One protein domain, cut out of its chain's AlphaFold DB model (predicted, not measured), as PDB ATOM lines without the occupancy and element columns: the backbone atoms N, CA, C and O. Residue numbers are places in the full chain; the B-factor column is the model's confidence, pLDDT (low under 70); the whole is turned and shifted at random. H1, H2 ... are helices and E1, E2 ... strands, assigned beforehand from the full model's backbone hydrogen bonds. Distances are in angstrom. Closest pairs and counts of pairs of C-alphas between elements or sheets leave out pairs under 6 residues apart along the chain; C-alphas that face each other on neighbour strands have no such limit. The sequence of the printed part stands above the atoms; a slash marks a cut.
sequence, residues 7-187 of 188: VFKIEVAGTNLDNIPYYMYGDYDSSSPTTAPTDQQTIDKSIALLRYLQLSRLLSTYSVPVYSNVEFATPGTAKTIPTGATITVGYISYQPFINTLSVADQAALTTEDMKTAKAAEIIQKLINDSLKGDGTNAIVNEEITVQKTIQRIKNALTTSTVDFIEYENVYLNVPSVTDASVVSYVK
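AT A GLANCE: This is residues 7 to 187 of the 188 residues of an uncharacterized protein of Escherichia coli (UniProt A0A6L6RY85). What is the main picture? A strongly twisted sheet of four strands has H1 and H4 over one face, in two layers, while residues 39 to 50 of H1 pack on a long two-stranded hairpin, E4 and E5, which makes one end of a rod; the short helices H2 and H3 are toward the other end. What is it made of? The printed part has 181 residues, with four named helices and six strands in the order E1 H1 E2 E3 H2 H3 H4 E4 E5 E6, class mixed, helices and strands. The larger sheet has the order E2 E3 E1 E6, antiparallel like the hairpin; the whole is loose, with a radius of gyration of the C-alphas of 20.7 A, and spans 82 by 31 by 25 A.

IN THESE COORDINATES: Where is the larger sheet? It holds E2, residues 67 to 74, E3, residues 83 to 91, E1, residues 7 to 12, and E6, residues 182 to 186; C-alpha 7 is at (19.510, -16.681, -16.195) and C-alpha 186 at (24.426, -18.336, -17.497). Where are the other elements? H1, residues 39 to 59, is 30.5 A long, and H4, residues 112 to 131, 28.4 A; H2 is residues 95 to 98 and H3 residues 103 to 107. E4, residues 142 to 153, is 32.8 A long and ends at C-alpha 153, (25.696, 27.692, 18.989); E5, residues 161 to 172, bends by 65 degrees at residue 169.

HOW THE PARTS SIT: How are the strands paired? N 71 and O 86, 2.9 A, join the hairpin E2 and E3; N 10 and O 87, 2.8 A, join E3 and E1; N 9 and O 184, 2.8 A, join E1 and E6, and N 148 and O 166, 2.8 A, join E4 and E5, each within hydrogen-bond range. How do the helices sit? H4 is on the sheet at a height of 7.7 A, over E6, slantwise to the strands, and its Ala 120 and Val 183 of E6 have the closest C-alphas, 5.4 A. H1 is on the same face, 12.3 A high, over E2 and E3, along the strands; E1, H1 and E2 form a split strand-helix-strand unit, two same-way strands with E3 between them, its crossover right-handed. H1, with residues 51 to 59 alone, touches H4, opposite ways at a shallow tilt of 34 degrees, only just short of steep, closest at the C-alphas of Leu 55 and Ile 127, 6.3 A. What of the remaining parts? The C-alphas of Asp 39 in H1 and Lys 148 in E4 are the closest, 5.2 A; H2 touches H4, closest at the C-alphas of Phe 97 and Ala 119, 5.7 A, and H3 touches no helix. In H1, H3 and H4 every O i to N i+4 pair is within hydrogen-bond range; H2 is too short for one.

THE WHOLE: How large is it? The C-alphas of Thr 110 and Leu 157, the two farthest apart, are 81.8 A apart. Is it whole and sure? The printed part has no cut, the link E1 to H1, 26 residues, is long, and pLDDT is under 70 at residues 134, 156, 158 and 178 to 179.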
ATOM      1  N   VAL A   7      18.769 -17.507 -17.155       95.31
ATOM      2  CA  VAL A   7      19.510 -16.681 -16.195       95.31
ATOM      3  C   VAL A   7      20.531 -15.805 -16.906       95.31
ATOM      4  O   VAL A   7      21.294 -16.280 -17.743       95.31
ATOM      5  N   PHE A   8      20.565 -14.529 -16.534       96.31
ATOM      6  CA  PHE A   8      21.551 -13.561 -16.996       96.31
ATOM      7  C   PHE A   8      22.315 -12.982 -15.807       96.31
ATOM      8  O   PHE A   8      21.733 -12.670 -14.766       96.31
ATOM      9  N   LYS A   9      23.622 -12.820 -15.987       96.88
ATOM     10  CA  LYS A   9      24.510 -12.116 -15.066       96.88
ATOM     11  C   LYS A   9      24.867 -10.768 -15.682       96.88
ATOM     12  O   LYS A   9      25.323 -10.720 -16.823       96.88
ATOM     13  N   ILE A  10      24.651  -9.701 -14.928       96.12
ATOM     14  CA  ILE A  10      24.886  -8.314 -15.320       96.12
ATOM     15  C   ILE A  10      25.964  -7.754 -14.395       96.12
ATOM     16  O   ILE A  10      25.741  -7.624 -13.194       96.12
ATOM     17  N   GLU A  11      27.111  -7.392 -14.944       95.19
ATOM     18  CA  GLU A  11      28.215  -6.796 -14.194       95.19
ATOM     19  C   GLU A  11      28.244  -5.290 -14.455       95.19
ATOM     20  O   GLU A  11      28.354  -4.859 -15.602       95.19
ATOM     21  N   VAL A  12      28.126  -4.487 -13.395       91.75
ATOM     22  CA  VAL A  12      28.193  -3.022 -13.447       91.75
ATOM     23  C   VAL A  12      29.428  -2.563 -12.677       91.75
ATOM     24  O   VAL A  12      29.557  -2.784 -11.469       91.75
ATOM     25  N   ALA A  13      30.357  -1.933 -13.392       85.12
ATOM     26  CA  ALA A  13      31.625  -1.479 -12.837       85.12
ATOM     27  C   ALA A  13      31.463  -0.257 -11.912       85.12
ATOM     28  O   ALA A  13      30.488   0.492 -11.999       85.12
ATOM     29  N   GLY A  14      32.465  -0.033 -11.056       86.19
ATOM     30  CA  GLY A  14      32.593   1.176 -10.238       86.19
ATOM     31  C   GLY A  14      31.603   1.279  -9.074       86.19
ATOM     32  O   GLY A  14      31.043   0.283  -8.619       86.19
ATOM     33  N   THR A  15      31.417   2.507  -8.589       84.69
ATOM     34  CA  THR A  15      30.516   2.910  -7.491       84.69
ATOM     35  C   THR A  15      29.162   3.374  -8.033       84.69
ATOM     36  O   THR A  15      28.664   4.444  -7.686       84.69
ATOM     37  N   ASN A  16      28.601   2.634  -8.988       86.81
ATOM     38  CA  ASN A  16      27.434   3.103  -9.731       86.81
ATOM     39  C   ASN A  16      26.100   2.716  -9.096       86.81
ATOM     40  O   ASN A  16      25.110   3.389  -9.371       86.81
ATOM     41  N   LEU A  17      26.070   1.666  -8.272       94.00
ATOM     42  CA  LEU A  17      24.847   1.090  -7.723       94.00
ATOM     43  C   LEU A  17      24.955   0.904  -6.216       94.00
ATOM     44  O   LEU A  17      26.000   0.504  -5.709       94.00
ATOM     45  N   ASP A  18      23.838   1.127  -5.540       96.25
ATOM     46  CA  ASP A  18      23.622   0.754  -4.151       96.25
ATOM     47  C   ASP A  18      22.200   0.216  -4.022       96.25
ATOM     48  O   ASP A  18      21.275   0.787  -4.592       96.25
ATOM     49  N   ASN A  19      22.006  -0.895  -3.325       96.00
ATOM     50  CA  ASN A  19      20.684  -1.505  -3.213       96.00
ATOM     51  C   ASN A  19      19.921  -1.069  -1.963       96.00
ATOM     52  O   ASN A  19      18.746  -1.414  -1.827       96.00
ATOM     53  N   ILE A  20      20.567  -0.323  -1.065       94.56
ATOM     54  CA  ILE A  20      19.955   0.166   0.165       94.56
ATOM     55  C   ILE A  20      20.340   1.631   0.431       94.56
ATOM     56  O   ILE A  20      21.426   2.081   0.064       94.56
ATOM     57  N   PRO A  21      19.463   2.416   1.074       92.56
ATOM     58  CA  PRO A  21      19.794   3.774   1.490       92.56
ATOM     59  C   PRO A  21      20.862   3.784   2.595       92.56
ATOM     60  O   PRO A  21      20.987   2.835   3.371       92.56
ATOM     61  N   TYR A  22      21.606   4.892   2.713       91.56
ATOM     62  CA  TYR A  22      22.732   5.030   3.651       91.56
ATOM     63  C   TYR A  22      22.363   4.725   5.117       91.56
ATOM     64  O   TYR A  22      23.168   4.144   5.835       91.56
ATOM     65  N   TYR A  23      21.143   5.060   5.548       90.56
ATOM     66  CA  TYR A  23      20.676   4.859   6.924       90.56
ATOM     67  C   TYR A  23      20.289   3.407   7.253       90.56
ATOM     68  O   TYR A  23      20.005   3.098   8.408       90.56
ATOM     69  N   MET A  24      20.243   2.515   6.255       93.19
ATOM     70  CA  MET A  24      20.012   1.078   6.457       93.19
ATOM     71  C   MET A  24      21.312   0.286   6.650       93.19
ATOM     72  O   MET A  24      21.260  -0.910   6.936       93.19
ATOM     73  N   TYR A  25      22.473   0.928   6.503       94.19
ATOM     74  CA  TYR A  25      23.756   0.298   6.785       94.19
ATOM     75  C   TYR A  25      23.974   0.146   8.293       94.19
ATOM     76  O   TYR A  25      23.668   1.042   9.073       94.19
ATOM     77  N   GLY A  26      24.536  -0.993   8.708       92.81
ATOM     78  CA  GLY A  26      24.722  -1.313  10.129       92.81
ATOM     79  C   GLY A  26      25.734  -0.426  10.863       92.81
ATOM     80  O   GLY A  26      25.731  -0.401  12.089       92.81
ATOM     81  N   ASP A  27      26.589   0.293  10.135       92.19
ATOM     82  CA  ASP A  27      27.540   1.265  10.680       92.19
ATOM     83  C   ASP A  27      26.985   2.701  10.724       92.19
ATOM     84  O   ASP A  27      27.696   3.619  11.133       92.19
ATOM     85  N   TYR A  28      25.729   2.915  10.312       90.44
ATOM     86  CA  TYR A  28      25.087   4.220  10.412       90.44
ATOM     87  C   TYR A  28      24.756   4.563  11.869       90.44
ATOM     88  O   TYR A  28      24.001   3.858  12.538       90.44
ATOM     89  N   ASP A  29      25.287   5.690  12.339       87.31
ATOM     90  CA  ASP A  29      25.026   6.239  13.667       87.31
ATOM     91  C   ASP A  29      24.500   7.673  13.546       87.31
ATOM     92  O   ASP A  29      25.243   8.607  13.243       87.31
ATOM     93  N   SER A  30      23.203   7.848  13.801       81.31
ATOM     94  CA  SER A  30      22.529   9.151  13.767       81.31
ATOM     95  C   SER A  30      22.746   9.990  15.030       81.31
ATOM     96  O   SER A  30      22.312  11.141  15.083       81.31
ATOM     97  N   SER A  31      23.396   9.440  16.062       81.31
ATOM     98  CA  SER A  31      23.626  10.131  17.336       81.31
ATOM     99  C   SER A  31      24.918  10.949  17.362       81.31
ATOM    100  O   SER A  31      25.103  11.780  18.254       81.31
ATOM    101  N   SER A  32      25.799  10.747  16.379       80.25
ATOM    102  CA  SER A  32      27.132  11.335  16.358       80.25
ATOM    103  C   SER A  32      27.438  12.007  15.009       80.25
ATOM    104  O   SER A  32      27.665  11.332  14.004       80.25
ATOM    105  N   PRO A  33      27.516  13.351  14.965       75.25
ATOM    106  CA  PRO A  33      27.792  14.094  13.734       75.25
ATOM    107  C   PRO A  33      29.204  13.852  13.177       75.25
ATOM    108  O   PRO A  33      29.449  14.090  12.001       75.25
ATOM    109  N   THR A  34      30.142  13.349  13.986       74.69
ATOM    110  CA  THR A  34      31.514  13.047  13.538       74.69
ATOM    111  C   THR A  34      31.629  11.677  12.864       74.69
ATOM    112  O   THR A  34      32.545  11.439  12.070       74.69
ATOM    113  N   THR A  35      30.704  10.763  13.159       79.19
ATOM    114  CA  THR A  35      30.659   9.412  12.582       79.19
ATOM    115  C   THR A  35      29.591   9.277  11.510       79.19
ATOM    116  O   THR A  35      29.742   8.403  10.660       79.19
ATOM    117  N   ALA A  36      28.601  10.166  11.454       84.25
ATOM    118  CA  ALA A  36      27.616  10.190  10.384       84.25
ATOM    119  C   ALA A  36      28.244  10.518   9.003       84.25
ATOM    120  O   ALA A  36      29.344  11.084   8.931       84.25
ATOM    121  N   PRO A  37      27.603  10.126   7.886       89.06
ATOM    122  CA  PRO A  37      28.048  10.499   6.546       89.06
ATOM    123  C   PRO A  37      27.951  12.007   6.306       89.06
ATOM    124  O   PRO A  37      27.080  12.676   6.859       89.06
ATOM    125  N   THR A  38      28.827  12.541   5.459       88.31
ATOM    126  CA  THR A  38      28.723  13.935   5.014       88.31
ATOM    127  C   THR A  38      27.542  14.118   4.064       88.31
ATOM    128  O   THR A  38      27.089  13.167   3.426       88.31
ATOM    129  N   ASP A  39      27.093  15.359   3.905       87.44
ATOM    130  CA  ASP A  39      26.014  15.729   2.988       87.44
ATOM    131  C   ASP A  39      26.275  15.173   1.576       87.44
ATOM    132  O   ASP A  39      25.444  14.456   1.018       87.44
ATOM    133  N   GLN A  40      27.486  15.387   1.044       89.88
ATOM    134  CA  GLN A  40      27.888  14.858  -0.262       89.88
ATOM    135  C   GLN A  40      27.862  13.324  -0.304       89.88
ATOM    136  O   GLN A  40      27.377  12.757  -1.277       89.88
ATOM    137  N   GLN A  41      28.310  12.640   0.757       93.25
ATOM    138  CA  GLN A  41      28.235  11.177   0.823       93.25
ATOM    139  C   GLN A  41      26.781  10.692   0.788       93.25
ATOM    140  O   GLN A  41      26.482   9.720   0.097       93.25
ATOM    141  N   THR A  42      25.856  11.371   1.473       92.62
ATOM    142  CA  THR A  42      24.433  10.997   1.409       92.62
ATOM    143  C   THR A  42      23.816  11.243   0.033       92.62
ATOM    144  O   THR A  42      23.019  10.419  -0.425       92.62
ATOM    145  N   ILE A  43      24.223  12.312  -0.660       92.69
ATOM    146  CA  ILE A  43      23.829  12.588  -2.047       92.69
ATOM    147  C   ILE A  43      24.362  11.494  -2.980       92.69
ATOM    148  O   ILE A  43      23.592  10.915  -3.744       92.69
ATOM    149  N   ASP A  44      25.644  11.145  -2.880       94.00
ATOM    150  CA  ASP A  44      26.269  10.133  -3.739       94.00
ATOM    151  C   ASP A  44      25.618   8.749  -3.542       94.00
ATOM    152  O   ASP A  44      25.305   8.053  -4.512       94.00
ATOM    153  N   LYS A  45      25.323   8.372  -2.288       95.19
ATOM    154  CA  LYS A  45      24.584   7.138  -1.952       95.19
ATOM    155  C   LYS A  45      23.168   7.148  -2.526       95.19
ATOM    156  O   LYS A  45      22.710   6.139  -3.057       95.19
ATOM    157  N   SER A  46      22.495   8.293  -2.459       94.12
ATOM    158  CA  SER A  46      21.154   8.489  -3.018       94.12
ATOM    159  C   SER A  46      21.143   8.341  -4.542       94.12
ATOM    160  O   SER A  46      20.283   7.657  -5.091       94.12
ATOM    161  N   ILE A  47      22.141   8.902  -5.227       93.50
ATOM    162  CA  ILE A  47      22.334   8.750  -6.675       93.50
ATOM    163  C   ILE A  47      22.530   7.273  -7.048       93.50
ATOM    164  O   ILE A  47      21.887   6.779  -7.979       93.50
ATOM    165  N   ALA A  48      23.386   6.551  -6.318       94.44
ATOM    166  CA  ALA A  48      23.636   5.130  -6.557       94.44
ATOM    167  C   ALA A  48      22.384   4.261  -6.311       94.44
ATOM    168  O   ALA A  48      22.118   3.330  -7.080       94.44
ATOM    169  N   LEU A  49      21.580   4.604  -5.299       94.56
ATOM    170  CA  LEU A  49      20.297   3.957  -5.023       94.56
ATOM    171  C   LEU A  49      19.275   4.195  -6.138       94.56
ATOM    172  O   LEU A  49      18.661   3.247  -6.628       94.56
ATOM    173  N   LEU A  50      19.108   5.444  -6.577       93.12
ATOM    174  CA  LEU A  50      18.178   5.786  -7.656       93.12
ATOM    175  C   LEU A  50      18.528   5.048  -8.955       93.12
ATOM    176  O   LEU A  50      17.636   4.516  -9.619       93.12
ATOM    177  N   ARG A  51      19.823   4.922  -9.277       92.38
ATOM    178  CA  ARG A  51      20.281   4.097 -10.408       92.38
ATOM    179  C   ARG A  51      19.886   2.635 -10.247       92.38
ATOM    180  O   ARG A  51      19.342   2.055 -11.183       92.38
ATOM    181  N   TYR A  52      20.118   2.040  -9.077       93.12
ATOM    182  CA  TYR A  52      19.739   0.648  -8.823       93.12
ATOM    183  C   TYR A  52      18.229   0.416  -8.956       93.12
ATOM    184  O   TYR A  52      17.803  -0.555  -9.589       93.12
ATOM    185  N   LEU A  53      17.413   1.322  -8.413       92.00
ATOM    186  CA  LEU A  53      15.956   1.259  -8.534       92.00
ATOM    187  C   LEU A  53      15.510   1.368  -9.995       92.00
ATOM    188  O   LEU A  53      14.656   0.593 -10.433       92.00
ATOM    189  N   GLN A  54      16.113   2.274 -10.767       90.12
ATOM    190  CA  GLN A  54      15.819   2.414 -12.190       90.12
ATOM    191  C   GLN A  54      16.216   1.164 -12.983       90.12
ATOM    192  O   GLN A  54      15.415   0.667 -13.774       90.12
ATOM    193  N   LEU A  55      17.403   0.598 -12.738       90.88
ATOM    194  CA  LEU A  55      17.809  -0.658 -13.376       90.88
ATOM    195  C   LEU A  55      16.859  -1.804 -13.022       90.88
ATOM    196  O   LEU A  55      16.452  -2.557 -13.903       90.88
ATOM    197  N   SER A  56      16.448  -1.903 -11.757       90.88
ATOM    198  CA  SER A  56      15.497  -2.924 -11.305       90.88
ATOM    199  C   SER A  56      14.145  -2.799 -12.016       90.88
ATOM    200  O   SER A  56      13.576  -3.807 -12.437       90.88
ATOM    201  N   ARG A  57      13.657  -1.567 -12.224       89.69
ATOM    202  CA  ARG A  57      12.456  -1.299 -13.032       89.69
ATOM    203  C   ARG A  57      12.662  -1.717 -14.488       89.69
ATOM    204  O   ARG A  57      11.814  -2.415 -15.037       89.69
ATOM    205  N   LEU A  58      13.793  -1.364 -15.097       89.25
ATOM    206  CA  LEU A  58      14.064  -1.666 -16.505       89.25
ATOM    207  C   LEU A  58      14.191  -3.159 -16.802       89.25
ATOM    208  O   LEU A  58      13.725  -3.623 -17.843       89.25
ATOM    209  N   LEU A  59      14.763  -3.922 -15.872       92.12
ATOM    210  CA  LEU A  59      14.812  -5.382 -15.969       92.12
ATOM    211  C   LEU A  59      13.415  -6.017 -15.954       92.12
ATOM    212  O   LEU A  59      13.255  -7.127 -16.448       92.12
ATOM    213  N   SER A  60      12.398  -5.306 -15.458       91.19
ATOM    214  CA  SER A  60      10.998  -5.746 -15.490       91.19
ATOM    215  C   SER A  60      10.192  -5.254 -16.698       91.19
ATOM    216  O   SER A  60       9.047  -5.669 -16.863       91.19
ATOM    217  N   THR A  61      10.768  -4.405 -17.563       86.44
ATOM    218  CA  THR A  61      10.036  -3.729 -18.652       86.44
ATOM    219  C   THR A  61       9.415  -4.699 -19.655       86.44
ATOM    220  O   THR A  61       8.254  -4.541 -20.024       86.44
ATOM    221  N   TYR A  62      10.182  -5.685 -20.126       87.38
ATOM    222  CA  TYR A  62       9.717  -6.620 -21.162       87.38
ATOM    223  C   TYR A  62       9.310  -7.984 -20.607       87.38
ATOM    224  O   TYR A  62       8.498  -8.682 -21.208       87.38
ATOM    225  N   SER A  63       9.877  -8.379 -19.473       89.50
ATOM    226  CA  SER A  63       9.601  -9.647 -18.810       89.50
ATOM    227  C   SER A  63       9.797  -9.451 -17.318       89.50
ATOM    228  O   SER A  63      10.784  -8.848 -16.914       89.50
ATOM    229  N   VAL A  64       8.879  -9.948 -16.494       91.50
ATOM    230  CA  VAL A  64       9.023  -9.867 -15.037       91.50
ATOM    231  C   VAL A  64      10.037 -10.927 -14.587       91.50
ATOM    232  O   VAL A  64       9.821 -12.113 -14.863       91.50
ATOM    233  N   PRO A  65      11.132 -10.550 -13.899       93.00
ATOM    234  CA  PRO A  65      12.053 -11.522 -13.331       93.00
ATOM    235  C   PRO A  65      11.363 -12.419 -12.303       93.00
ATOM    236  O   PRO A  65      10.624 -11.942 -11.444       93.00
ATOM    237  N   VAL A  66      11.655 -13.718 -12.344       93.50
ATOM    238  CA  VAL A  66      11.271 -14.665 -11.284       93.50
ATOM    239  C   VAL A  66      12.106 -14.418 -10.031       93.50
ATOM    240  O   VAL A  66      11.613 -14.551  -8.915       93.50
ATOM    241  N   TYR A  67      13.372 -14.046 -10.218       91.00
ATOM    242  CA  TYR A  67      14.238 -13.572  -9.150       91.00
ATOM    243  C   TYR A  67      15.235 -12.550  -9.699       91.00
ATOM    244  O   TYR A  67      15.599 -12.580 -10.878       91.00
ATOM    245  N   SER A  68      15.679 -11.656  -8.822       93.69
ATOM    246  CA  SER A  68      16.749 -10.698  -9.072       93.69
ATOM    247  C   SER A  68      17.527 -10.532  -7.774       93.69
ATOM    248  O   SER A  68      16.934 -10.214  -6.742       93.69
ATOM    249  N   ASN A  69      18.828 -10.797  -7.811       95.06
ATOM    250  CA  ASN A  69      19.726 -10.588  -6.681       95.06
ATOM    251  C   ASN A  69      20.886  -9.697  -7.113       95.06
ATOM    252  O   ASN A  69      21.342  -9.802  -8.249       95.06
ATOM    253  N   VAL A  70      21.380  -8.863  -6.204       96.38
ATOM    254  CA  VAL A  70      22.573  -8.046  -6.422       96.38
ATOM    255  C   VAL A  70      23.623  -8.383  -5.378       96.38
ATOM    256  O   VAL A  70      23.344  -8.435  -4.182       96.38
ATOM    257  N   GLU A  71      24.837  -8.604  -5.851       96.94
ATOM    258  CA  GLU A  71      26.018  -8.854  -5.039       96.94
ATOM    259  C   GLU A  71      27.059  -7.786  -5.350       96.94
ATOM    260  O   GLU A  71      27.143  -7.299  -6.477       96.94
ATOM    261  N   PHE A  72      27.866  -7.424  -4.359       96.88
ATOM    262  CA  PHE A  72      28.924  -6.436  -4.524       96.88
ATOM    263  C   PHE A  72      30.266  -7.065  -4.187       96.88
ATOM    264  O   PHE A  72      30.418  -7.669  -3.125       96.88
ATOM    265  N   ALA A  73      31.244  -6.902  -5.079       95.62
ATOM    266  CA  ALA A  73      32.603  -7.388  -4.859       95.62
ATOM    267  C   ALA A  73      33.254  -6.726  -3.634       95.62
ATOM    268  O   ALA A  73      33.927  -7.398  -2.853       95.62
ATOM    269  N   THR A  74      33.024  -5.421  -3.449       96.25
ATOM    270  CA  THR A  74      33.388  -4.707  -2.219       96.25
ATOM    271  C   THR A  74      32.118  -4.208  -1.532       96.25
ATOM    272  O   THR A  74      31.389  -3.416  -2.140       96.25
ATOM    273  N   PRO A  75      31.847  -4.625  -0.281       95.62
ATOM    274  CA  PRO A  75      30.711  -4.128   0.486       95.62
ATOM    275  C   PRO A  75      30.760  -2.612   0.697       95.62
ATOM    276  O   PRO A  75      31.829  -2.018   0.847       95.62
ATOM    277  N   GLY A  76      29.582  -1.995   0.732       95.56
ATOM    278  CA  GLY A  76      29.413  -0.587   1.068       95.56
ATOM    279  C   GLY A  76      29.364  -0.361   2.577       95.56
ATOM    280  O   GLY A  76      29.276  -1.300   3.368       95.56
ATOM    281  N   THR A  77      29.365   0.909   2.958       95.62
ATOM    282  CA  THR A  77      29.124   1.388   4.330       95.62
ATOM    283  C   THR A  77      28.113   2.529   4.288       95.62
ATOM    284  O   THR A  77      27.736   2.971   3.198       95.62
ATOM    285  N   ALA A  78      27.718   3.093   5.428       93.19
ATOM    286  CA  ALA A  78      26.909   4.313   5.434       93.19
ATOM    287  C   ALA A  78      27.574   5.472   4.650       93.19
ATOM    288  O   ALA A  78      26.877   6.322   4.096       93.19
ATOM    289  N   LYS A  79      28.915   5.489   4.556       93.00
ATOM    290  CA  LYS A  79      29.710   6.550   3.897       93.00
ATOM    291  C   LYS A  79      30.194   6.210   2.493       93.00
ATOM    292  O   LYS A  79      30.504   7.112   1.721       93.00
ATOM    293  N   THR A  80      30.333   4.925   2.181       95.44
ATOM    294  CA  THR A  80      30.946   4.453   0.935       95.44
ATOM    295  C   THR A  80      29.944   3.653   0.120       95.44
ATOM    296  O   THR A  80      29.237   2.784   0.638       95.44
ATOM    297  N   ILE A  81      29.866   3.951  -1.174       96.88
ATOM    298  CA  ILE A  81      29.076   3.164  -2.122       96.88
ATOM    299  C   ILE A  81      29.809   1.827  -2.342       96.88
ATOM    300  O   ILE A  81      31.039   1.844  -2.484       96.88
ATOM    301  N   PRO A  82      29.109   0.678  -2.351       96.88
ATOM    302  CA  PRO A  82      29.722  -0.595  -2.718       96.88
ATOM    303  C   PRO A  82      30.278  -0.571  -4.152       96.88
ATOM    304  O   PRO A  82      29.904   0.269  -4.973       96.88
ATOM    305  N   THR A  83      31.174  -1.504  -4.484       94.94
ATOM    306  CA  THR A  83      31.772  -1.576  -5.831       94.94
ATOM    307  C   THR A  83      31.686  -2.960  -6.451       94.94
ATOM    308  O   THR A  83      31.615  -3.973  -5.753       94.94
ATOM    309  N   GLY A  84      31.717  -2.990  -7.788       92.25
ATOM    310  CA  GLY A  84      31.704  -4.230  -8.566       92.25
ATOM    311  C   GLY A  84      30.380  -4.968  -8.408       92.25
ATOM    312  O   GLY A  84      30.351  -6.093  -7.912       92.25
ATOM    313  N   ALA A  85      29.287  -4.300  -8.774       95.12
ATOM    314  CA  ALA A  85      27.953  -4.856  -8.647       95.12
ATOM    315  C   ALA A  85      27.735  -5.964  -9.686       95.12
ATOM    316  O   ALA A  85      27.990  -5.780 -10.876       95.12
ATOM    317  N   THR A  86      27.224  -7.101  -9.234       97.12
ATOM    318  CA  THR A  86      26.772  -8.212 -10.066       97.12
ATOM    319  C   THR A  86      25.296  -8.443  -9.795       97.12
ATOM    320  O   THR A  86      24.927  -8.874  -8.706       97.12
ATOM    321  N   ILE A  87      24.445  -8.180 -10.784       96.19
ATOM    322  CA  ILE A  87      23.021  -8.504 -10.721       96.19
ATOM    323  C   ILE A  87      22.809  -9.847 -11.421       96.19
ATOM    324  O   ILE A  87      23.099  -9.986 -12.609       96.19
ATOM    325  N   THR A  88      22.292 -10.834 -10.697       96.06
ATOM    326  CA  THR A  88      21.847 -12.108 -11.272       96.06
ATOM    327  C   THR A  88      20.334 -12.085 -11.383       96.06
ATOM    328  O   THR A  88      19.635 -11.960 -10.375       96.06
ATOM    329  N   VAL A  89      19.831 -12.208 -12.607       95.56
ATOM    330  CA  VAL A  89      18.404 -12.121 -12.915       95.56
ATOM    331  C   VAL A  89      17.943 -13.370 -13.656       95.56
ATOM    332  O   VAL A  89      18.598 -13.827 -14.593       95.56
ATOM    333  N   GLY A  90      16.817 -13.942 -13.232       94.69
ATOM    334  CA  GLY A  90      16.229 -15.127 -13.853       94.69
ATOM    335  C   GLY A  90      14.851 -14.851 -14.436       94.69
ATOM    336  O   GLY A  90      13.978 -14.334 -13.742       94.69
ATOM    337  N   TYR A  91      14.630 -15.263 -15.681       94.69
ATOM    338  CA  TYR A  91      13.343 -15.160 -16.371       94.69
ATOM    339  C   TYR A  91      12.788 -16.541 -16.716       94.69
ATOM    340  O   TYR A  91      13.540 -17.484 -16.945       94.69
ATOM    341  N   ILE A  92      11.465 -16.649 -16.839       92.38
ATOM    342  CA  ILE A  92      10.829 -17.848 -17.417       92.38
ATOM    343  C   ILE A  92      11.196 -17.977 -18.901       92.38
ATOM    344  O   ILE A  92      11.403 -19.071 -19.414       92.38
ATOM    345  N   SER A  93      11.279 -16.847 -19.602       91.94
ATOM    346  CA  SER A  93      11.621 -16.791 -21.018       91.94
ATOM    347  C   SER A  93      12.337 -15.488 -21.345       91.94
ATOM    348  O   SER A  93      11.935 -14.419 -20.880       91.94
ATOM    349  N   TYR A  94      13.372 -15.582 -22.182       92.00
ATOM    350  CA  TYR A  94      14.046 -14.427 -22.772       92.00
ATOM    351  C   TYR A  94      13.332 -13.917 -24.043       92.00
ATOM    352  O   TYR A  94      13.691 -12.867 -24.574       92.00
ATOM    353  N   GLN A  95      12.320 -14.637 -24.550       93.75
ATOM    354  CA  GLN A  95      11.637 -14.316 -25.808       93.75
ATOM    355  C   GLN A  95      11.043 -12.896 -25.854       93.75
ATOM    356  O   GLN A  95      11.152 -12.270 -26.909       93.75
ATOM    357  N   PRO A  96      10.475 -12.329 -24.766       95.25
ATOM    358  CA  PRO A  96       9.985 -10.951 -24.794       95.25
ATOM    359  C   PRO A  96      11.054  -9.917 -25.165       95.25
ATOM    360  O   PRO A  96      10.729  -8.934 -25.823       95.25
ATOM    361  N   PHE A  97      12.324 -10.158 -24.818       95.00
ATOM    362  CA  PHE A  97      13.433  -9.301 -25.244       95.00
ATOM    363  C   PHE A  97      13.686  -9.436 -26.747       95.00
ATOM    364  O   PHE A  97      13.798  -8.442 -27.445       95.00
ATOM    365  N   ILE A  98      13.706 -10.657 -27.285       95.94
ATOM    366  CA  ILE A  98      13.904 -10.888 -28.727       95.94
ATOM    367  C   ILE A  98      12.753 -10.309 -29.561       95.94
ATOM    368  O   ILE A  98      12.979  -9.821 -30.668       95.94
ATOM    369  N   ASN A  99      11.533 -10.302 -29.021       95.50
ATOM    370  CA  ASN A  99      10.355  -9.759 -29.696       95.50
ATOM    371  C   ASN A  99      10.432  -8.243 -29.949       95.50
ATOM    372  O   ASN A  99       9.616  -7.727 -30.711       95.50
ATOM    373  N   THR A 100      11.394  -7.524 -29.353       94.25
ATOM    374  CA  THR A 100      11.633  -6.105 -29.663       94.25
ATOM    375  C   THR A 100      12.344  -5.904 -31.004       94.25
ATOM    376  O   THR A 100      12.441  -4.774 -31.480       94.25
ATOM    377  N   LEU A 101      12.898  -6.966 -31.595       95.69
ATOM    378  CA  LEU A 101      13.596  -6.927 -32.879       95.69
ATOM    379  C   LEU A 101      12.619  -7.009 -34.058       95.69
ATOM    380  O   LEU A 101      11.487  -7.479 -33.923       95.69
ATOM    381  N   SER A 102      13.084  -6.625 -35.248       96.94
ATOM    382  CA  SER A 102      12.312  -6.823 -36.478       96.94
ATOM    383  C   SER A 102      12.113  -8.316 -36.784       96.94
ATOM    384  O   SER A 102      12.909  -9.158 -36.374       96.94
ATOM    385  N   VAL A 103      11.074  -8.662 -37.553       95.50
ATOM    386  CA  VAL A 103      10.806 -10.061 -37.953       95.50
ATOM    387  C   VAL A 103      12.007 -10.687 -38.675       95.50
ATOM    388  O   VAL A 103      12.312 -11.858 -38.460       95.50
ATOM    389  N   ALA A 104      12.710  -9.908 -39.501       96.19
ATOM    390  CA  ALA A 104      13.895 -10.369 -40.217       96.19
ATOM    391  C   ALA A 104      15.058 -10.677 -39.261       96.19
ATOM    392  O   ALA A 104      15.676 -11.735 -39.372       96.19
ATOM    393  N   ASP A 105      15.311  -9.797 -38.287       96.62
ATOM    394  CA  ASP A 105      16.369  -9.998 -37.290       96.62
ATOM    395  C   ASP A 105      16.071 -11.199 -36.390       96.62
ATOM    396  O   ASP A 105      16.974 -11.964 -36.068       96.62
ATOM    397  N   GLN A 106      14.801 -11.406 -36.022       95.12
ATOM    398  CA  GLN A 106      14.382 -12.586 -35.263       95.12
ATOM    399  C   GLN A 106      14.608 -13.877 -36.062       95.12
ATOM    400  O   GLN A 106      15.142 -14.845 -35.524       95.12
ATOM    401  N   ALA A 107      14.247 -13.888 -37.351       94.25
ATOM    402  CA  ALA A 107      14.434 -15.045 -38.227       94.25
ATOM    403  C   ALA A 107      15.917 -15.399 -38.450       94.25
ATOM    404  O   ALA A 107      16.240 -16.560 -38.706       94.25
ATOM    405  N   ALA A 108      16.822 -14.425 -38.316       96.50
ATOM    406  CA  ALA A 108      18.263 -14.651 -38.400       96.50
ATOM    407  C   ALA A 108      18.843 -15.393 -37.176       96.50
ATOM    408  O   ALA A 108      19.948 -15.932 -37.261       96.50
ATOM    409  N   LEU A 109      18.125 -15.467 -36.047       96.38
ATOM    410  CA  LEU A 109      18.564 -16.152 -34.822       96.38
ATOM    411  C   LEU A 109      18.220 -17.649 -34.873       96.38
ATOM    412  O   LEU A 109      17.266 -18.126 -34.253       96.38
ATOM    413  N   THR A 110      19.011 -18.408 -35.627       95.56
ATOM    414  CA  THR A 110      18.713 -19.813 -35.963       95.56
ATOM    415  C   THR A 110      19.089 -20.826 -34.879       95.56
ATOM    416  O   THR A 110      18.669 -21.979 -34.954       95.56
ATOM    417  N   THR A 111      19.847 -20.420 -33.859       93.81
ATOM    418  CA  THR A 111      20.285 -21.290 -32.755       93.81
ATOM    419  C   THR A 111      19.952 -20.679 -31.397       93.81
ATOM    420  O   THR A 111      19.833 -19.462 -31.261       93.81
ATOM    421  N   GLU A 112      19.829 -21.519 -30.369       90.88
ATOM    422  CA  GLU A 112      19.586 -21.062 -28.993       90.88
ATOM    423  C   GLU A 112      20.735 -20.204 -28.443       90.88
ATOM    424  O   GLU A 112      20.489 -19.209 -27.763       90.88
ATOM    425  N   ASP A 113      21.984 -20.515 -28.798       92.56
ATOM    426  CA  ASP A 113      23.144 -19.706 -28.403       92.56
ATOM    427  C   ASP A 113      23.070 -18.296 -29.026       92.56
ATOM    428  O   ASP A 113      23.319 -17.301 -28.348       92.56
ATOM    429  N   MET A 114      22.637 -18.173 -30.290       94.81
ATOM    430  CA  MET A 114      22.417 -16.860 -30.921       94.81
ATOM    431  C   MET A 114      21.283 -16.079 -30.253       94.81
ATOM    432  O   MET A 114      21.395 -14.866 -30.067       94.81
ATOM    433  N   LYS A 115      20.193 -16.758 -29.885       95.00
ATOM    434  CA  LYS A 115      19.046 -16.134 -29.216       95.00
ATOM    435  C   LYS A 115      19.398 -15.631 -27.820       95.00
ATOM    436  O   LYS A 115      19.123 -14.476 -27.507       95.00
ATOM    437  N   THR A 116      20.038 -16.464 -27.002       94.69
ATOM    438  CA  THR A 116      20.463 -16.095 -25.641       94.69
ATOM    439  C   THR A 116      21.513 -14.984 -25.658       94.69
ATOM    440  O   THR A 116      21.391 -14.028 -24.891       94.69
ATOM    441  N   ALA A 117      22.476 -15.031 -26.585       94.94
ATOM    442  CA  ALA A 117      23.440 -13.947 -26.783       94.94
ATOM    443  C   ALA A 117      22.754 -12.636 -27.202       94.94
ATOM    444  O   ALA A 117      23.043 -11.576 -26.645       94.94
ATOM    445  N   LYS A 118      21.797 -12.695 -28.138       96.81
ATOM    446  CA  LYS A 118      21.055 -11.505 -28.570       96.81
ATOM    447  C   LYS A 118      20.169 -10.939 -27.455       96.81
ATOM    448  O   LYS A 118      20.093  -9.724 -27.306       96.81
ATOM    449  N   ALA A 119      19.535 -11.788 -26.649       95.69
ATOM    450  CA  ALA A 119      18.790 -11.342 -25.476       95.69
ATOM    451  C   ALA A 119      19.702 -10.633 -24.458       95.69
ATOM    452  O   ALA A 119      19.341  -9.564 -23.970       95.69
ATOM    453  N   ALA A 120      20.901 -11.171 -24.198       96.12
ATOM    454  CA  ALA A 120      21.895 -10.521 -23.342       96.12
ATOM    455  C   ALA A 120      22.298  -9.137 -23.881       96.12
ATOM    456  O   ALA A 120      22.332  -8.174 -23.121       96.12
ATOM    457  N   GLU A 121      22.514  -9.006 -25.194       95.56
ATOM    458  CA  GLU A 121      22.820  -7.724 -25.847       95.56
ATOM    459  C   GLU A 121      21.685  -6.697 -25.690       95.56
ATOM    460  O   GLU A 121      21.945  -5.528 -25.401       95.56
ATOM    461  N   ILE A 122      20.425  -7.121 -25.839       94.81
ATOM    462  CA  ILE A 122      19.258  -6.245 -25.650       94.81
ATOM    463  C   ILE A 122      19.174  -5.774 -24.196       94.81
ATOM    464  O   ILE A 122      19.019  -4.577 -23.953       94.81
ATOM    465  N   ILE A 123      19.328  -6.686 -23.230       94.69
ATOM    466  CA  ILE A 123      19.349  -6.347 -21.799       94.69
ATOM    467  C   ILE A 123      20.494  -5.369 -21.504       94.69
ATOM    468  O   ILE A 123      20.279  -4.343 -20.861       94.69
ATOM    469  N   GLN A 124      21.691  -5.635 -22.029       93.88
ATOM    470  CA  GLN A 124      22.850  -4.757 -21.874       93.88
ATOM    471  C   GLN A 124      22.584  -3.360 -22.432       93.88
ATOM    472  O   GLN A 124      22.924  -2.362 -21.797       93.88
ATOM    473  N   LYS A 125      21.960  -3.275 -23.611       91.31
ATOM    474  CA  LYS A 125      21.598  -1.997 -24.220       91.31
ATOM    475  C   LYS A 125      20.633  -1.212 -23.333       91.31
ATOM    476  O   LYS A 125      20.895  -0.043 -23.086       91.31
ATOM    477  N   LEU A 126      19.586  -1.848 -22.804       89.81
ATOM    478  CA  LEU A 126      18.632  -1.195 -21.895       89.81
ATOM    479  C   LEU A 126      19.323  -0.609 -20.660       89.81
ATOM    480  O   LEU A 126      19.061   0.529 -20.277       89.81
ATOM    481  N   ILE A 127      20.225  -1.382 -20.055       90.06
ATOM    482  CA  ILE A 127      20.970  -0.967 -18.863       90.06
ATOM    483  C   ILE A 127      21.905   0.190 -19.204       90.06
ATOM    484  O   ILE A 127      21.902   1.206 -18.513       90.06
ATOM    485  N   ASN A 128      22.667   0.077 -20.290       90.25
ATOM    486  CA  ASN A 128      23.612   1.113 -20.695       90.25
ATOM    487  C   ASN A 128      22.901   2.405 -21.115       90.25
ATOM    488  O   ASN A 128      23.364   3.486 -20.762       90.25
ATOM    489  N   ASP A 129      21.774   2.317 -21.820       87.31
ATOM    490  CA  ASP A 129      20.971   3.486 -22.194       87.31
ATOM    491  C   ASP A 129      20.364   4.165 -20.955       87.31
ATOM    492  O   ASP A 129      20.218   5.386 -20.928       87.31
ATOM    493  N   SER A 130      20.073   3.403 -19.897       86.62
ATOM    494  CA  SER A 130      19.670   3.970 -18.609       86.62
ATOM    495  C   SER A 130      20.808   4.620 -17.844       86.62
ATOM    496  O   SER A 130      20.615   5.681 -17.262       86.62
ATOM    497  N   LEU A 131      21.975   3.981 -17.808       85.81
ATOM    498  CA  LEU A 131      23.145   4.487 -17.094       85.81
ATOM    499  C   LEU A 131      23.688   5.766 -17.737       85.81
ATOM    500  O   LEU A 131      24.137   6.669 -17.031       85.81
ATOM    501  N   LYS A 132      23.570   5.890 -19.063       84.31
ATOM    502  CA  LYS A 132      23.834   7.143 -19.773       84.31
ATOM    503  C   LYS A 132      22.864   8.254 -19.386       84.31
ATOM    504  O   LYS A 132      23.234   9.405 -19.519       84.31
ATOM    505  N   GLY A 133      21.669   7.950 -18.875       71.69
ATOM    506  CA  GLY A 133      20.746   8.971 -18.371       71.69
ATOM    507  C   GLY A 133      20.274   9.966 -19.437       71.69
ATOM    508  O   GLY A 133      19.938  11.098 -19.103       71.69
ATOM    509  N   ASP A 134      20.251   9.559 -20.707       69.00
ATOM    510  CA  ASP A 134      19.867  10.424 -21.820       69.00
ATOM    511  C   ASP A 134      18.361  10.297 -22.121       69.00
ATOM    512  O   ASP A 134      17.767   9.215 -22.043       69.00
ATOM    513  N   GLY A 135      17.727  11.403 -22.519       70.44
ATOM    514  CA  GLY A 135      16.341  11.411 -23.000       70.44
ATOM    515  C   GLY A 135      15.323  10.937 -21.956       70.44
ATOM    516  O   GLY A 135      15.250  11.477 -20.858       70.44
ATOM    517  N   THR A 136      14.508   9.936 -22.303       71.06
ATOM    518  CA  THR A 136      13.429   9.414 -21.439       71.06
ATOM    519  C   THR A 136      13.922   8.568 -20.265       71.06
ATOM    520  O   THR A 136      13.115   8.206 -19.414       71.06
ATOM    521  N   ASN A 137      15.214   8.231 -20.224       76.62
ATOM    522  CA  ASN A 137      15.819   7.471 -19.127       76.62
ATOM    523  C   ASN A 137      16.571   8.369 -18.132       76.62
ATOM    524  O   ASN A 137      17.174   7.859 -17.187       76.62
ATOM    525  N   ALA A 138      16.555   9.689 -18.348       78.69
ATOM    526  CA  ALA A 138      17.118  10.652 -17.417       78.69
ATOM    527  C   ALA A 138      16.337  10.619 -16.096       78.69
ATOM    528  O   ALA A 138      15.120  10.805 -16.079       78.69
ATOM    529  N   ILE A 139      17.042  10.398 -14.989       84.38
ATOM    530  CA  ILE A 139      16.468  10.456 -13.644       84.38
ATOM    531  C   ILE A 139      16.674  11.886 -13.140       84.38
ATOM    532  O   ILE A 139      17.761  12.249 -12.675       84.38
ATOM    533  N   VAL A 140      15.648  12.716 -13.322       89.12
ATOM    534  CA  VAL A 140      15.691  14.161 -13.070       89.12
ATOM    535  C   VAL A 140      14.679  14.561 -12.013       89.12
ATOM    536  O   VAL A 140      13.550  14.078 -12.012       89.12
ATOM    537  N   ASN A 141      15.071  15.511 -11.166       87.31
ATOM    538  CA  ASN A 141      14.213  16.096 -10.141       87.31
ATOM    539  C   ASN A 141      13.567  15.049  -9.208       87.31
ATOM    540  O   ASN A 141      12.408  15.197  -8.817       87.31
ATOM    541  N   GLU A 142      14.314  14.000  -8.855       89.31
ATOM    542  CA  GLU A 142      13.863  13.009  -7.874       89.31
ATOM    543  C   GLU A 142      13.986  13.593  -6.469       89.31
ATOM    544  O   GLU A 142      15.062  14.046  -6.067       89.31
ATOM    545  N   GLU A 143      12.882  13.587  -5.726       89.69
ATOM    546  CA  GLU A 143      12.862  14.025  -4.334       89.69
ATOM    547  C   GLU A 143      13.457  12.938  -3.434       89.69
ATOM    548  O   GLU A 143      12.995  11.794  -3.423       89.69
ATOM    549  N   ILE A 144      14.471  13.298  -2.648       87.00
ATOM    550  CA  ILE A 144      15.083  12.398  -1.673       87.00
ATOM    551  C   ILE A 144      15.457  13.137  -0.396       87.00
ATOM    552  O   ILE A 144      15.864  14.298  -0.415       87.00
ATOM    553  N   THR A 145      15.337  12.441   0.728       84.31
ATOM    554  CA  THR A 145      15.762  12.947   2.030       84.31
ATOM    555  C   THR A 145      17.254  12.690   2.229       84.31
ATOM    556  O   THR A 145      17.692  11.538   2.318       84.31
ATOM    557  N   VAL A 146      18.032  13.764   2.335       85.69
ATOM    558  CA  VAL A 146      19.472  13.721   2.620       85.69
ATOM    559  C   VAL A 146      19.755  14.203   4.033       85.69
ATOM    560  O   VAL A 146      18.971  14.944   4.628       85.69
ATOM    561  N   GLN A 147      20.883  13.753   4.575       87.69
ATOM    562  CA  GLN A 147      21.375  14.237   5.854       87.69
ATOM    563  C   GLN A 147      22.179  15.516   5.626       87.69
ATOM    564  O   GLN A 147      23.006  15.566   4.716       87.69
ATOM    565  N   LYS A 148      21.981  16.510   6.488       83.38
ATOM    566  CA  LYS A 148      22.746  17.752   6.505       83.38
ATOM    567  C   LYS A 148      23.441  17.939   7.842       83.38
ATOM    568  O   LYS A 148      22.806  17.834   8.894       83.38
ATOM    569  N   THR A 149      24.727  18.262   7.802       81.62
ATOM    570  CA  THR A 149      25.481  18.650   8.999       81.62
ATOM    571  C   THR A 149      25.475  20.166   9.131       81.62
ATOM    572  O   THR A 149      26.018  20.879   8.288       81.62
ATOM    573  N   ILE A 150      24.869  20.675  10.201       81.81
ATOM    574  CA  ILE A 150      24.790  22.114  10.465       81.81
ATOM    575  C   ILE A 150      25.510  22.482  11.756       81.81
ATOM    576  O   ILE A 150      25.505  21.732  12.728       81.81
ATOM    577  N   GLN A 151      26.073  23.687  11.800       82.12
ATOM    578  CA  GLN A 151      26.661  24.233  13.019       82.12
ATOM    579  C   GLN A 151      25.652  25.101  13.760       82.12
ATOM    580  O   GLN A 151      25.087  26.040  13.197       82.12
ATOM    581  N   ARG A 152      25.453  24.823  15.051       79.81
ATOM    582  CA  ARG A 152      24.640  25.663  15.942       79.81
ATOM    583  C   ARG A 152      25.434  26.062  17.174       79.81
ATOM    584  O   ARG A 152      26.300  25.329  17.643       79.81
ATOM    585  N   ILE A 153      25.114  27.226  17.729       79.19
ATOM    586  CA  ILE A 153      25.696  27.692  18.989       79.19
ATOM    587  C   ILE A 153      25.232  26.763  20.120       79.19
ATOM    588  O   ILE A 153      24.032  26.588  20.329       79.19
ATOM    589  N   LYS A 154      26.181  26.186  20.866       71.19
ATOM    590  CA  LYS A 154      25.898  25.221  21.945       71.19
ATOM    591  C   LYS A 154      25.116  25.845  23.106       71.19
ATOM    592  O   LYS A 154      24.296  25.184  23.735       71.19
ATOM    593  N   ASN A 155      25.408  27.107  23.414       71.88
ATOM    594  CA  ASN A 155      24.756  27.900  24.452       71.88
ATOM    595  C   ASN A 155      24.856  29.387  24.081       71.88
ATOM    596  O   ASN A 155      25.927  29.834  23.672       71.88
ATOM    597  N   ALA A 156      23.774  30.147  24.281       68.00
ATOM    598  CA  ALA A 156      23.676  31.587  24.027       68.00
ATOM    599  C   ALA A 156      24.797  32.439  24.664       68.00
ATOM    600  O   ALA A 156      25.036  33.559  24.224       68.00
ATOM    601  N   LEU A 157      25.485  31.918  25.685       76.00
ATOM    602  CA  LEU A 157      26.567  32.599  26.404       76.00
ATOM    603  C   LEU A 157      27.985  32.225  25.925       76.00
ATOM    604  O   LEU A 157      28.965  32.686  26.505       76.00
ATOM    605  N   THR A 158      28.121  31.379  24.898       68.25
ATOM    606  CA  THR A 158      29.419  30.891  24.392       68.25
ATOM    607  C   THR A 158      29.536  31.067  22.881       68.25
ATOM    608  O   THR A 158      28.546  30.951  22.169       68.25
ATOM    609  N   THR A 159      30.753  31.267  22.370       71.12
ATOM    610  CA  THR A 159      31.042  31.269  20.922       71.12
ATOM    611  C   THR A 159      31.285  29.868  20.352       71.12
ATOM    612  O   THR A 159      31.533  29.728  19.159       71.12
ATOM    613  N   SER A 160      31.222  28.817  21.180       76.50
ATOM    614  CA  SER A 160      31.419  27.439  20.730       76.50
ATOM    615  C   SER A 160      30.210  26.942  19.938       76.50
ATOM    616  O   SER A 160      29.094  26.876  20.470       76.50
ATOM    617  N   THR A 161      30.448  26.551  18.692       77.69
ATOM    618  CA  THR A 161      29.494  25.814  17.867       77.69
ATOM    619  C   THR A 161      29.629  24.310  18.102       77.69
ATOM    620  O   THR A 161      30.680  23.818  18.514       77.69
ATOM    621  N   VAL A 162      28.539  23.581  17.889       79.81
ATOM    622  CA  VAL A 162      28.522  22.120  17.797       79.81
ATOM    623  C   VAL A 162      27.781  21.721  16.530       79.81
ATOM    624  O   VAL A 162      26.877  22.436  16.083       79.81
ATOM    625  N   ASP A 163      28.173  20.588  15.967       81.88
ATOM    626  CA  ASP A 163      27.527  20.028  14.791       81.88
ATOM    627  C   ASP A 163      26.222  19.323  15.194       81.88
ATOM    628  O   ASP A 163      26.155  18.624  16.208       81.88
ATOM    629  N   PHE A 164      25.180  19.521  14.397       79.38
ATOM    630  CA  PHE A 164      23.894  18.844  14.500       79.38
ATOM    631  C   PHE A 164      23.556  18.190  13.167       79.38
ATOM    632  O   PHE A 164      23.888  18.715  12.104       79.38
ATOM    633  N   ILE A 165      22.851  17.066  13.250       83.94
ATOM    634  CA  ILE A 165      22.297  16.375  12.094       83.94
ATOM    635  C   ILE A 165      20.865  16.860  11.873       83.94
ATOM    636  O   ILE A 165      20.030  16.797  12.779       83.94
ATOM    637  N   GLU A 166      20.586  17.312  10.658       85.75
ATOM    638  CA  GLU A 166      19.242  17.567  10.154       85.75
ATOM    639  C   GLU A 166      18.965  16.725   8.911       85.75
ATOM    640  O   GLU A 166      19.881  16.192   8.287       85.75
ATOM    641  N   TYR A 167      17.689  16.615   8.554       87.19
ATOM    642  CA  TYR A 167      17.249  15.951   7.337       87.19
ATOM    643  C   TYR A 167      16.462  16.943   6.498       87.19
ATOM    644  O   TYR A 167      15.541  17.590   7.000       87.19
ATOM    645  N   GLU A 168      16.820  17.049   5.227       86.56
ATOM    646  CA  GLU A 168      16.127  17.907   4.272       86.56
ATOM    647  C   GLU A 168      15.793  17.125   3.006       86.56
ATOM    648  O   GLU A 168      16.542  16.242   2.583       86.56
ATOM    649  N   ASN A 169      14.648  17.445   2.406       89.25
ATOM    650  CA  ASN A 169      14.318  16.945   1.081       89.25
ATOM    651  C   ASN A 169      15.037  17.808   0.048       89.25
ATOM    652  O   ASN A 169      14.914  19.035   0.052       89.25
ATOM    653  N   VAL A 170      15.768  17.153  -0.842       89.12
ATOM    654  CA  VAL A 170      16.434  17.777  -1.981       89.12
ATOM    655  C   VAL A 170      15.959  17.121  -3.264       89.12
ATOM    656  O   VAL A 170      15.552  15.959  -3.274       89.12
ATOM    657  N   TYR A 171      16.038  17.871  -4.357       91.19
ATOM    658  CA  TYR A 171      15.784  17.351  -5.691       91.19
ATOM    659  C   TYR A 171      17.113  17.028  -6.362       91.19
ATOM    660  O   TYR A 171      17.947  17.918  -6.554       91.19
ATOM    661  N   LEU A 172      17.317  15.759  -6.703       89.75
ATOM    662  CA  LEU A 172      18.545  15.296  -7.340       89.75
ATOM    663  C   LEU A 172      18.339  15.018  -8.826       89.75
ATOM    664  O   LEU A 172      17.311  14.500  -9.260       89.75
ATOM    665  N   ASN A 173      19.383  15.323  -9.593       90.12
ATOM    666  CA  ASN A 173      19.563  14.834 -10.951       90.12
ATOM    667  C   ASN A 173      20.679  13.789 -10.919       90.12
ATOM    668  O   ASN A 173      21.786  14.082 -10.461       90.12
ATOM    669  N   VAL A 174      20.398  12.580 -11.393       89.56
ATOM    670  CA  VAL A 174      21.405  11.517 -11.476       89.56
ATOM    671  C   VAL A 174      22.288  11.787 -12.696       89.56
ATOM    672  O   VAL A 174      21.770  11.827 -13.812       89.56
ATOM    673  N   PRO A 175      23.612  11.951 -12.530       87.50
ATOM    674  CA  PRO A 175      24.491  12.190 -13.662       87.50
ATOM    675  C   PRO A 175      24.636  10.937 -14.530       87.50
ATOM    676  O   PRO A 175      24.661   9.810 -14.024       87.50
ATOM    677  N   SER A 176      24.796  11.159 -15.830       85.88
ATOM    678  CA  SER A 176      25.167  10.156 -16.827       85.88
ATOM    679  C   SER A 176      26.492   9.475 -16.481       85.88
ATOM    680  O   SER A 176      27.437  10.137 -16.047       85.88
ATOM    681  N   VAL A 177      26.594   8.169 -16.724       82.62
ATOM    682  CA  VAL A 177      27.864   7.428 -16.656       82.62
ATOM    683  C   VAL A 177      28.103   6.652 -17.945       82.62
ATOM    684  O   VAL A 177      27.185   6.079 -18.529       82.62
ATOM    685  N   THR A 178      29.354   6.658 -18.406       69.50
ATOM    686  CA  THR A 178      29.750   6.100 -19.710       69.50
ATOM    687  C   THR A 178      30.249   4.656 -19.673       69.50
ATOM    688  O   THR A 178      30.627   4.138 -20.720       69.50
ATOM    689  N   ASP A 179      30.199   3.965 -18.533       61.69
ATOM    690  CA  ASP A 179      30.764   2.619 -18.417       61.69
ATOM    691  C   ASP A 179      29.739   1.497 -18.601       61.69
ATOM    692  O   ASP A 179      28.663   1.467 -17.999       61.69
ATOM    693  N   ALA A 180      30.129   0.585 -19.495       70.31
ATOM    694  CA  ALA A 180      29.347  -0.485 -20.080       70.31
ATOM    695  C   ALA A 180      29.135  -1.619 -19.080       70.31
ATOM    696  O   ALA A 180      30.067  -2.349 -18.741       70.31
ATOM    697  N   SER A 181      27.886  -1.798 -18.657       85.81
ATOM    698  CA  SER A 181      27.490  -3.074 -18.083       85.81
ATOM    699  C   SER A 181      27.844  -4.205 -19.051       85.81
ATOM    700  O   SER A 181      27.759  -4.035 -20.274       85.81
ATOM    701  N   VAL A 182      28.252  -5.347 -18.506       93.25
ATOM    702  CA  VAL A 182      28.468  -6.575 -19.276       93.25
ATOM    703  C   VAL A 182      27.370  -7.548 -18.903       93.25
ATOM    704  O   VAL A 182      27.201  -7.870 -17.728       93.25
ATOM    705  N   VAL A 183      26.615  -8.014 -19.894       95.38
ATOM    706  CA  VAL A 183      25.552  -8.999 -19.680       95.38
ATOM    707  C   VAL A 183      25.931 -10.314 -20.334       95.38
ATOM    708  O   VAL A 183      26.281 -10.368 -21.510       95.38
ATOM    709  N   SER A 184      25.839 -11.393 -19.568       95.56
ATOM    710  CA  SER A 184      26.131 -12.747 -20.033       95.56
ATOM    711  C   SER A 184      25.004 -13.700 -19.663       95.56
ATOM    712  O   SER A 184      24.389 -13.582 -18.603       95.56
ATOM    713  N   TYR A 185      24.718 -14.649 -20.551       94.56
ATOM    714  CA  TYR A 185      23.803 -15.745 -20.260       94.56
ATOM    715  C   TYR A 185      24.523 -16.819 -19.436       94.56
ATOM    716  O   TYR A 185      25.629 -17.242 -19.782       94.56
ATOM    717  N   VAL A 186      23.894 -17.273 -18.354       91.56
ATOM    718  CA  VAL A 186      24.426 -18.336 -17.497       91.56
ATOM    719  C   VAL A 186      23.910 -19.672 -18.018       91.56
ATOM    720  O   VAL A 186      22.734 -20.002 -17.872       91.56
ATOM    721  N   LYS A 187      24.800 -20.453 -18.635       81.00
ATOM    722  CA  LYS A 187      24.487 -21.812 -19.083       81.00
ATOM    723  C   LYS A 187      24.432 -22.734 -17.863       81.00
ATOM    724  O   LYS A 187      25.475 -23.048 -17.293       81.00
TER     725      LYS A 187